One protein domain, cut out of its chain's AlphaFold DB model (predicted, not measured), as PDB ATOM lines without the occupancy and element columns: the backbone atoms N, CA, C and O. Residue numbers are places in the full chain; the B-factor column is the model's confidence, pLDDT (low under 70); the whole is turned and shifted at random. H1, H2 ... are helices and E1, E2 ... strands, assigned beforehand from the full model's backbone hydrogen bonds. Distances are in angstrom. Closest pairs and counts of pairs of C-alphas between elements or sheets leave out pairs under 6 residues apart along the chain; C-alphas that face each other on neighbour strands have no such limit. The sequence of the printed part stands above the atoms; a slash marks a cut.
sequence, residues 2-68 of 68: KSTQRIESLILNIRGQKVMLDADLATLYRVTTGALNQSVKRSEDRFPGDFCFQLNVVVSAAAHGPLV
ATOM      1  N   LYS A   2     231.321 227.892 353.185       43.41
ATOM      2  CA  LYS A   2     230.592 229.096 353.619       43.41
ATOM      3  C   LYS A   2     230.367 229.953 352.380       43.41
ATOM      4  O   LYS A   2     231.299 230.599 351.914       43.41
ATOM      5  N   SER A   3     229.173 229.860 351.807       50.72
ATOM      6  CA  SER A   3     228.729 230.694 350.697       50.72
ATOM      7  C   SER A   3     228.935 232.149 351.097       50.72
ATOM      8  O   SER A   3     228.402 232.581 352.117       50.72
ATOM      9  N   THR A   4     229.752 232.880 350.347       58.44
ATOM     10  CA  THR A   4     229.945 234.318 350.524       58.44
ATOM     11  C   THR A   4     228.591 234.986 350.304       58.44
ATOM     12  O   THR A   4     228.212 235.245 349.163       58.44
ATOM     13  N   GLN A   5     227.806 235.176 351.370       61.78
ATOM     14  CA  GLN A   5     226.558 235.925 351.283       61.78
ATOM     15  C   GLN A   5     226.910 237.300 350.731       61.78
ATOM     16  O   GLN A   5     227.771 238.003 351.267       61.78
ATOM     17  N   ARG A   6     226.294 237.650 349.601       75.06
ATOM     18  CA  ARG A   6     226.438 238.979 349.022       75.06
ATOM     19  C   ARG A   6     225.935 239.965 350.067       75.06
ATOM     20  O   ARG A   6     224.817 239.814 350.545       75.06
ATOM     21  N   ILE A   7     226.753 240.957 350.409       78.56
ATOM     22  CA  ILE A   7     226.413 241.994 351.399       78.56
ATOM     23  C   ILE A   7     225.051 242.626 351.068       78.56
ATOM     24  O   ILE A   7     224.258 242.894 351.959       78.56
ATOM     25  N   GLU A   8     224.741 242.762 349.778       81.38
ATOM     26  CA  GLU A   8     223.451 243.222 349.257       81.38
ATOM     27  C   GLU A   8     222.243 242.453 349.813       81.38
ATOM     28  O   GLU A   8     221.211 243.059 350.072       81.38
ATOM     29  N   SER A   9     222.362 241.139 350.025       85.00
ATOM     30  CA  SER A   9     221.277 240.292 350.540       85.00
ATOM     31  C   SER A   9     221.037 240.460 352.041       85.00
ATOM     32  O   SER A   9     220.005 240.024 352.539       85.00
ATOM     33  N   LEU A  10     221.990 241.064 352.751       85.19
ATOM     34  CA  LEU A  10     221.928 241.332 354.189       85.19
ATOM     35  C   LEU A  10     221.445 242.765 354.481       85.19
ATOM     36  O   LEU A  10     221.173 243.113 355.628       85.19
ATOM     37  N   ILE A  11     221.350 243.609 353.447       87.75
ATOM     38  CA  ILE A  11     220.842 244.975 353.555       87.75
ATOM     39  C   ILE A  11     219.323 244.946 353.381       87.75
ATOM     40  O   ILE A  11     218.796 244.694 352.298       87.75
ATOM     41  N   LEU A  12     218.617 245.263 354.458       87.88
ATOM     42  CA  LEU A  12     217.173 245.425 354.505       87.88
ATOM     43  C   LEU A  12     216.794 246.863 354.148       87.88
ATOM     44  O   LEU A  12     217.493 247.807 354.504       87.88
ATOM     45  N   ASN A  13     215.662 247.044 353.470       87.81
ATOM     46  CA  ASN A  13     215.090 248.366 353.235       87.81
ATOM     47  C   ASN A  13     213.913 248.586 354.191       87.81
ATOM     48  O   ASN A  13     212.841 248.009 354.005       87.81
ATOM     49  N   ILE A  14     214.116 249.404 355.221       85.38
ATOM     50  CA  ILE A  14     213.119 249.697 356.251       85.38
ATOM     51  C   ILE A  14     212.799 251.187 356.183       85.38
ATOM     52  O   ILE A  14     213.669 252.021 356.405       85.38
ATOM     53  N   ARG A  15     211.545 251.542 355.867       83.44
ATOM     54  CA  ARG A  15     211.074 252.943 355.770       83.44
ATOM     55  C   ARG A  15     211.941 253.825 354.845       83.44
ATOM     56  O   ARG A  15     212.117 255.010 355.107       83.44
ATOM     57  N   GLY A  16     212.488 253.246 353.772       84.19
ATOM     58  CA  GLY A  16     213.363 253.943 352.821       84.19
ATOM     59  C   GLY A  16     214.828 254.051 353.262       84.19
ATOM     60  O   GLY A  16     215.616 254.712 352.590       84.19
ATOM     61  N   GLN A  17     215.202 253.415 354.373       82.50
ATOM     62  CA  GLN A  17     216.562 253.373 354.900       82.50
ATOM     63  C   GLN A  17     217.157 251.977 354.690       82.50
ATOM     64  O   GLN A  17     216.495 250.963 354.921       82.50
ATOM     65  N   LYS A  18     218.424 251.923 354.269       86.50
ATOM     66  CA  LYS A  18     219.194 250.678 354.177       86.50
ATOM     67  C   LYS A  18     219.745 250.330 355.558       86.50
ATOM     68  O   LYS A  18     220.559 251.076 356.088       86.50
ATOM     69  N   VAL A  19     219.311 249.208 356.117       85.75
ATOM     70  CA  VAL A  19     219.642 248.755 357.474       85.75
ATOM     71  C   VAL A  19     220.206 247.339 357.408       85.75
ATOM     72  O   VAL A  19     219.745 246.530 356.612       85.75
ATOM     73  N   MET A  20     221.190 247.024 358.244       87.19
ATOM     74  CA  MET A  20     221.733 245.672 358.395       87.19
ATOM     75  C   MET A  20     221.510 245.207 359.833       87.19
ATOM     76  O   MET A  20     221.626 246.012 360.759       87.19
ATOM     77  N   LEU A  21     221.184 243.929 360.027       85.75
ATOM     78  CA  LEU A  21     221.066 243.367 361.370       85.75
ATOM     79  C   LEU A  21     222.452 243.241 362.013       85.75
ATOM     80  O   LEU A  21     223.439 242.913 361.351       85.75
ATOM     81  N   ASP A  22     222.519 243.456 363.322       83.31
ATOM     82  CA  ASP A  22     223.746 243.330 364.110       83.31
ATOM     83  C   ASP A  22     224.330 241.907 364.055       83.31
ATOM     84  O   ASP A  22     225.548 241.744 364.038       83.31
ATOM     85  N   ALA A  23     223.488 240.875 363.952       84.25
ATOM     86  CA  ALA A  23     223.899 239.481 363.765       84.25
ATOM     87  C   ALA A  23     224.634 239.235 362.435       84.25
ATOM     88  O   ALA A  23     225.665 238.552 362.397       84.25
ATOM     89  N   ASP A  24     224.135 239.826 361.351       86.31
ATOM     90  CA  ASP A  24     224.752 239.730 360.029       86.31
ATOM     91  C   ASP A  24     226.055 240.532 359.989       86.31
ATOM     92  O   ASP A  24     227.079 240.055 359.490       86.31
ATOM     93  N   LEU A  25     226.049 241.715 360.610       84.50
ATOM     94  CA  LEU A  25     227.229 242.556 360.771       84.50
ATOM     95  C   LEU A  25     228.315 241.841 361.595       84.50
ATOM     96  O   LEU A  25     229.481 241.807 361.197       84.50
ATOM     97  N   ALA A  26     227.941 241.195 362.700       87.56
ATOM     98  CA  ALA A  26     228.843 240.404 363.531       87.56
ATOM     99  C   ALA A  26     229.448 239.229 362.746       87.56
ATOM    100  O   ALA A  26     230.653 238.981 362.825       87.56
ATOM    101  N   THR A  27     228.643 238.563 361.913       86.62
ATOM    102  CA  THR A  27     229.104 237.483 361.027       86.62
ATOM    103  C   THR A  27     230.106 237.987 359.987       86.62
ATOM    104  O   THR A  27     231.133 237.335 359.765       86.62
ATOM    105  N   LEU A  28     229.860 239.161 359.396       84.75
ATOM    106  CA  LEU A  28     230.758 239.800 358.430       84.75
ATOM    107  C   LEU A  28     232.113 240.150 359.063       84.75
ATOM    108  O   LEU A  28     233.162 239.851 358.488       84.75
ATOM    109  N   TYR A  29     232.095 240.706 360.275       84.88
ATOM    110  CA  TYR A  29     233.302 241.024 361.042       84.88
ATOM    111  C   TYR A  29     233.915 239.820 361.769       84.88
ATOM    112  O   TYR A  29     234.975 239.953 362.379       84.88
ATOM    113  N   ARG A  30     233.294 238.635 361.682       85.62
ATOM    114  CA  ARG A  30     233.712 237.397 362.369       85.62
ATOM    115  C   ARG A  30     233.832 237.555 363.889       85.62
ATOM    116  O   ARG A  30     234.673 236.915 364.520       85.62
ATOM    117  N   VAL A  31     232.979 238.390 364.468       88.56
ATOM    118  CA  VAL A  31     232.868 238.614 365.913       88.56
ATOM    119  C   VAL A  31     231.538 238.073 366.426       88.56
ATOM    120  O   VAL A  31     230.638 237.748 365.655       88.56
ATOM    121  N   THR A  32     231.395 237.964 367.743       89.06
ATOM    122  CA  THR A  32     230.088 237.693 368.348       89.06
ATOM    123  C   THR A  32     229.260 238.977 368.393       89.06
ATOM    124  O   THR A  32     229.810 240.075 368.506       89.06
ATOM    125  N   THR A  33     227.933 238.854 368.362       86.12
ATOM    126  CA  THR A  33     227.012 239.990 368.562       86.12
ATOM    127  C   THR A  33     227.278 240.710 369.885       86.12
ATOM    128  O   THR A  33     227.279 241.934 369.936       86.12
ATOM    129  N   GLY A  34     227.609 239.969 370.948       85.88
ATOM    130  CA  GLY A  34     228.012 240.546 372.234       85.88
ATOM    131  C   GLY A  34     229.281 241.402 372.151       85.88
ATOM    132  O   GLY A  34     229.296 242.515 372.676       85.88
ATOM    133  N   ALA A  35     230.322 240.925 371.458       85.94
ATOM    134  CA  ALA A  35     231.562 241.681 371.267       85.94
ATOM    135  C   ALA A  35     231.349 242.921 370.384       85.94
ATOM    136  O   ALA A  35     231.905 243.981 370.674       85.94
ATOM    137  N   LEU A  36     230.509 242.810 369.350       85.44
ATOM    138  CA  LEU A  36     230.101 243.942 368.518       85.44
ATOM    139  C   LEU A  36     229.378 245.004 369.360       85.44
ATOM    140  O   LEU A  36     229.800 246.157 369.379       85.44
ATOM    141  N   ASN A  37     228.373 244.603 370.140       84.25
ATOM    142  CA  ASN A  37     227.608 245.503 371.006       84.25
ATOM    143  C   ASN A  37     228.480 246.158 372.085       84.25
ATOM    144  O   ASN A  37     228.304 247.333 372.401       84.25
ATOM    145  N   GLN A  38     229.450 245.428 372.638       86.88
ATOM    146  CA  GLN A  38     230.419 245.989 373.577       86.88
ATOM    147  C   GLN A  38     231.358 246.997 372.902       86.88
ATOM    148  O   GLN A  38     231.685 248.016 373.508       86.88
ATOM    149  N   SER A  39     231.787 246.731 371.665       83.94
ATOM    150  CA  SER A  39     232.620 247.651 370.883       83.94
ATOM    151  C   SER A  39     231.876 248.946 370.559       83.94
ATOM    152  O   SER A  39     232.435 250.025 370.752       83.94
ATOM    153  N   VAL A  40     230.600 248.837 370.162       81.50
ATOM    154  CA  VAL A  40     229.708 249.985 369.930       81.50
ATOM    155  C   VAL A  40     229.575 250.811 371.206       81.50
ATOM    156  O   VAL A  40     229.893 251.991 371.179       81.50
ATOM    157  N   LYS A  41     229.255 250.183 372.348       82.12
ATOM    158  CA  LYS A  41     229.143 250.866 373.654       82.12
ATOM    159  C   LYS A  41     230.437 251.520 374.146       82.12
ATOM    160  O   LYS A  41     230.396 252.474 374.908       82.12
ATOM    161  N   ARG A  42     231.604 250.974 373.793       83.69
ATOM    162  CA  ARG A  42     232.908 251.550 374.180       83.69
ATOM    163  C   ARG A  42     233.383 252.641 373.233       83.69
ATOM    164  O   ARG A  42     234.263 253.409 373.602       83.69
ATOM    165  N   SER A  43     232.847 252.658 372.019       81.25
ATOM    166  CA  SER A  43     233.250 253.556 370.944       81.25
ATOM    167  C   SER A  43     232.051 254.351 370.439       81.25
ATOM    168  O   SER A  43     231.947 254.576 369.237       81.25
ATOM    169  N   GLU A  44     231.141 254.759 371.326       72.12
ATOM    170  CA  GLU A  44     229.924 255.495 370.947       72.12
ATOM    171  C   GLU A  44     230.276 256.792 370.199       72.12
ATOM    172  O   GLU A  44     229.629 257.126 369.215       72.12
ATOM    173  N   ASP A  45     231.408 257.424 370.525       76.44
ATOM    174  CA  ASP A  45     231.954 258.577 369.790       76.44
ATOM    175  C   ASP A  45     232.259 258.286 368.305       76.44
ATOM    176  O   ASP A  45     232.319 259.196 367.479       76.44
ATOM    177  N   ARG A  46     232.488 257.014 367.946       73.19
ATOM    178  CA  ARG A  46     232.728 256.554 366.566       73.19
ATOM    179  C   ARG A  46     231.463 256.050 365.875       73.19
ATOM    180  O   ARG A  46     231.480 255.898 364.654       73.19
ATOM    181  N   PHE A  47     230.404 255.775 366.633       70.25
ATOM    182  CA  PHE A  47     229.128 255.282 366.131       70.25
ATOM    183  C   PHE A  47     228.051 256.338 366.402       70.25
ATOM    184  O   PHE A  47     227.395 256.278 367.441       70.25
ATOM    185  N   PRO A  48     227.860 257.313 365.493       67.19
ATOM    186  CA  PRO A  48     226.810 258.312 365.662       67.19
ATOM    187  C   PRO A  48     225.452 257.625 365.854       67.19
ATOM    188  O   PRO A  48     225.212 256.558 365.287       67.19
ATOM    189  N   GLY A  49     224.558 258.234 366.639       65.25
ATOM    190  CA  GLY A  49     223.250 257.654 366.988       65.25
ATOM    191  C   GLY A  49     222.368 257.288 365.786       65.25
ATOM    192  O   GLY A  49     221.481 256.451 365.909       65.25
ATOM    193  N   ASP A  50     222.669 257.840 364.609       67.56
ATOM    194  CA  ASP A  50     222.017 257.522 363.335       67.56
ATOM    195  C   ASP A  50     222.505 256.198 362.704       67.56
ATOM    196  O   ASP A  50     221.961 255.754 361.694       67.56
ATOM    197  N   PHE A  51     223.546 255.568 363.260       68.62
ATOM    198  CA  PHE A  51     224.161 254.346 362.725       68.62
ATOM    199  C   PHE A  51     223.628 253.069 363.389       68.62
ATOM    200  O   PHE A  51     223.564 252.013 362.756       68.62
ATOM    201  N   CYS A  52     223.234 253.152 364.661       69.94
ATOM    202  CA  CYS A  52     222.740 252.018 365.435       69.94
ATOM    203  C   CYS A  52     221.334 252.306 365.962       69.94
ATOM    204  O   CYS A  52     221.152 253.015 366.946       69.94
ATOM    205  N   PHE A  53     220.332 251.691 365.335       71.62
ATOM    206  CA  PHE A  53     218.950 251.764 365.794       71.62
ATOM    207  C   PHE A  53     218.629 250.567 366.682       71.62
ATOM    208  O   PHE A  53     218.510 249.437 366.204       71.62
ATOM    209  N   GLN A  54     218.445 250.807 367.978       69.88
ATOM    210  CA  GLN A  54     217.887 249.797 368.866       69.88
ATOM    211  C   GLN A  54     216.359 249.844 368.775       69.88
ATOM    212  O   GLN A  54     215.727 250.813 369.198       69.88
ATOM    213  N   LEU A  55     215.749 248.796 368.218       66.44
ATOM    214  CA  LEU A  55     214.298 248.638 368.248       66.44
ATOM    215  C   LEU A  55     213.872 248.354 369.689       66.44
ATOM    216  O   LEU A  55     214.012 247.237 370.183       66.44
ATOM    217  N   ASN A  56     213.359 249.374 370.371       66.81
ATOM    218  CA  ASN A  56     212.694 249.170 371.646       66.81
ATOM    219  C   ASN A  56     211.289 248.618 371.381       66.81
ATOM    220  O   ASN A  56     210.543 249.163 370.566       66.81
ATOM    221  N   VAL A  57     210.916 247.553 372.095       56.81
ATOM    222  CA  VAL A  57     209.554 246.998 372.160       56.81
ATOM    223  C   VAL A  57     208.650 247.970 372.937       56.81
ATOM    224  O   VAL A  57     208.033 247.645 373.940       56.81
ATOM    225  N   VAL A  58     208.538 249.219 372.491       50.81
ATOM    226  CA  VAL A  58     207.361 250.018 372.842       50.81
ATOM    227  C   VAL A  58     206.282 249.557 371.880       50.81
ATOM    228  O   VAL A  58     206.057 250.131 370.816       50.81
ATOM    229  N   VAL A  59     205.679 248.417 372.218       46.88
ATOM    230  CA  VAL A  59     204.460 247.967 371.559       46.88
ATOM    231  C   VAL A  59     203.420 249.050 371.793       46.88
ATOM    232  O   VAL A  59     203.078 249.379 372.925       46.88
ATOM    233  N   SER A  60     202.949 249.602 370.683       46.94
ATOM    234  CA  SER A  60     201.706 250.341 370.560       46.94
ATOM    235  C   SER A  60     200.594 249.682 371.383       46.94
ATOM    236  O   SER A  60     199.953 248.736 370.927       46.94
ATOM    237  N   ALA A  61     200.332 250.221 372.569       45.81
ATOM    238  CA  ALA A  61     199.073 250.070 373.273       45.81
ATOM    239  C   ALA A  61     198.590 251.470 373.679       45.81
ATOM    240  O   ALA A  61     199.107 252.082 374.605       45.81
ATOM    241  N   ALA A  62     197.595 251.945 372.929       45.03
ATOM    242  CA  ALA A  62     196.626 252.966 373.315       45.03
ATOM    243  C   ALA A  62     197.154 254.375 373.651       45.03
ATOM    244  O   ALA A  62     197.101 254.839 374.786       45.03
ATOM    245  N   ALA A  63     197.452 255.146 372.604       44.84
ATOM    246  CA  ALA A  63     197.014 256.538 372.585       44.84
ATOM    247  C   ALA A  63     195.504 256.572 372.275       44.84
ATOM    248  O   ALA A  63     195.110 256.758 371.129       44.84
ATOM    249  N   HIS A  64     194.657 256.345 373.281       53.53
ATOM    250  CA  HIS A  64     193.270 256.821 373.273       53.53
ATOM    251  C   HIS A  64     192.828 257.140 374.709       53.53
ATOM    252  O   HIS A  64     192.340 256.276 375.425       53.53
ATOM    253  N   GLY A  65     192.981 258.419 375.075       47.03
ATOM    254  CA  GLY A  65     192.181 259.110 376.095       47.03
ATOM    255  C   GLY A  65     192.738 259.126 377.528       47.03
ATOM    256  O   GLY A  65     193.127 258.076 378.035       47.03
ATOM    257  N   PRO A  66     192.755 260.291 378.213       58.81
ATOM    258  CA  PRO A  66     192.981 260.333 379.652       58.81
ATOM    259  C   PRO A  66     191.780 259.696 380.362       58.81
ATOM    260  O   PRO A  66     190.630 259.941 379.996       58.81
ATOM    261  N   LEU A  67     192.063 258.869 381.366       52.03
ATOM    262  CA  LEU A  67     191.063 258.354 382.295       52.03
ATOM    263  C   LEU A  67     190.453 259.539 383.062       52.03
ATOM    264  O   LEU A  67     191.185 260.300 383.696       52.03
ATOM    265  N   VAL A  68     189.130 259.690 382.946       54.81
ATOM    266  CA  VAL A  68     188.285 260.391 383.926       54.81
ATOM    267  C   VAL A  68     188.105 259.480 385.129       54.81
ATOM    268  O   VAL A  68     187.883 258.269 384.897       54.81
TER     269      VAL A  68
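Overview. This is residues 2 to 68 of the 68 residues of the protein "ORF6N domain-containing protein" of Candidatus Hydrogenedentes bacterium (UniProt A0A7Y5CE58). A small body of short elements sends out one long tail: residues 55 to 68 stand free and stick out, and this tail makes most of the length. In the body, H2 sits between H1 and H3, with H3 set at a right angle to it, and a small two-stranded hairpin, E1 and E2, lies along the chain between H1 and H2. The printed part has 67 residues with three named helices and two named strands in the order H1, E1, E2, H2, H3, the sheet being E1 - E2, antiparallel; the class is mixed, helices and strands, though under half of the residues are in named elements. The whole is only just extended, close to loose, with a radius of gyration of the C-alphas of 16.7 A and spans of 60 by 28 by 19 A.

Arrangement. Start at H1, residues 7 to 10, and go straight on into E1, residues 11 to 14, by a tight link. Another tight link leads to E2, residues 17 to 20, and the two strands form a hairpin, with 136 degrees between their directions. Look across it for N 12 and O 19, 2.7 A apart, and N 14 and O 17, 2.9 A apart, both within hydrogen-bond range. Next comes H2, residues 22 to 29, which is close to H1 but not clearly touching it; the closest C-alphas are those of Leu 10 and Asp 24, 6.7 A apart. H3, residues 33 to 42, touches H2, the closest C-alphas being those of Ala 26 and Thr 33 at 5.4 A. Their lines are about perpendicular, at 90 degrees. H3 is apart from H1, E1 and E2. In H2 and H3 every O i to N i+4 pair is within hydrogen-bond range; H1 is too short for such a pair.

Along the chain. Find C-alpha 7 at (226.413, 241.994, 351.399), where H1 begins; it spans 5.3 A. E1 then runs 9.4 A to C-alpha 14 at (213.119, 249.697, 356.251), and E2 runs 9.9 A. H2 measures 10.3 A, and H3 runs 14.1 A to C-alpha 42 at (232.908, 251.550, 374.180).

Size, cuts and confidence. Residues 43 to 68 hold no named element, and Val 68 is the chain's last residue. The C-alphas of Lys 2 and Val 68, the two farthest apart, are 60.7 A apart. Without the free stretch, the body's 53 residues span 32 by 29 by 15 A. The printed part has no cut, and the links between named elements are tight. The mean pLDDT of the printed part is 73.8; look for values under 70 at residues 2 to 5, 48 to 52 and 54 to 68.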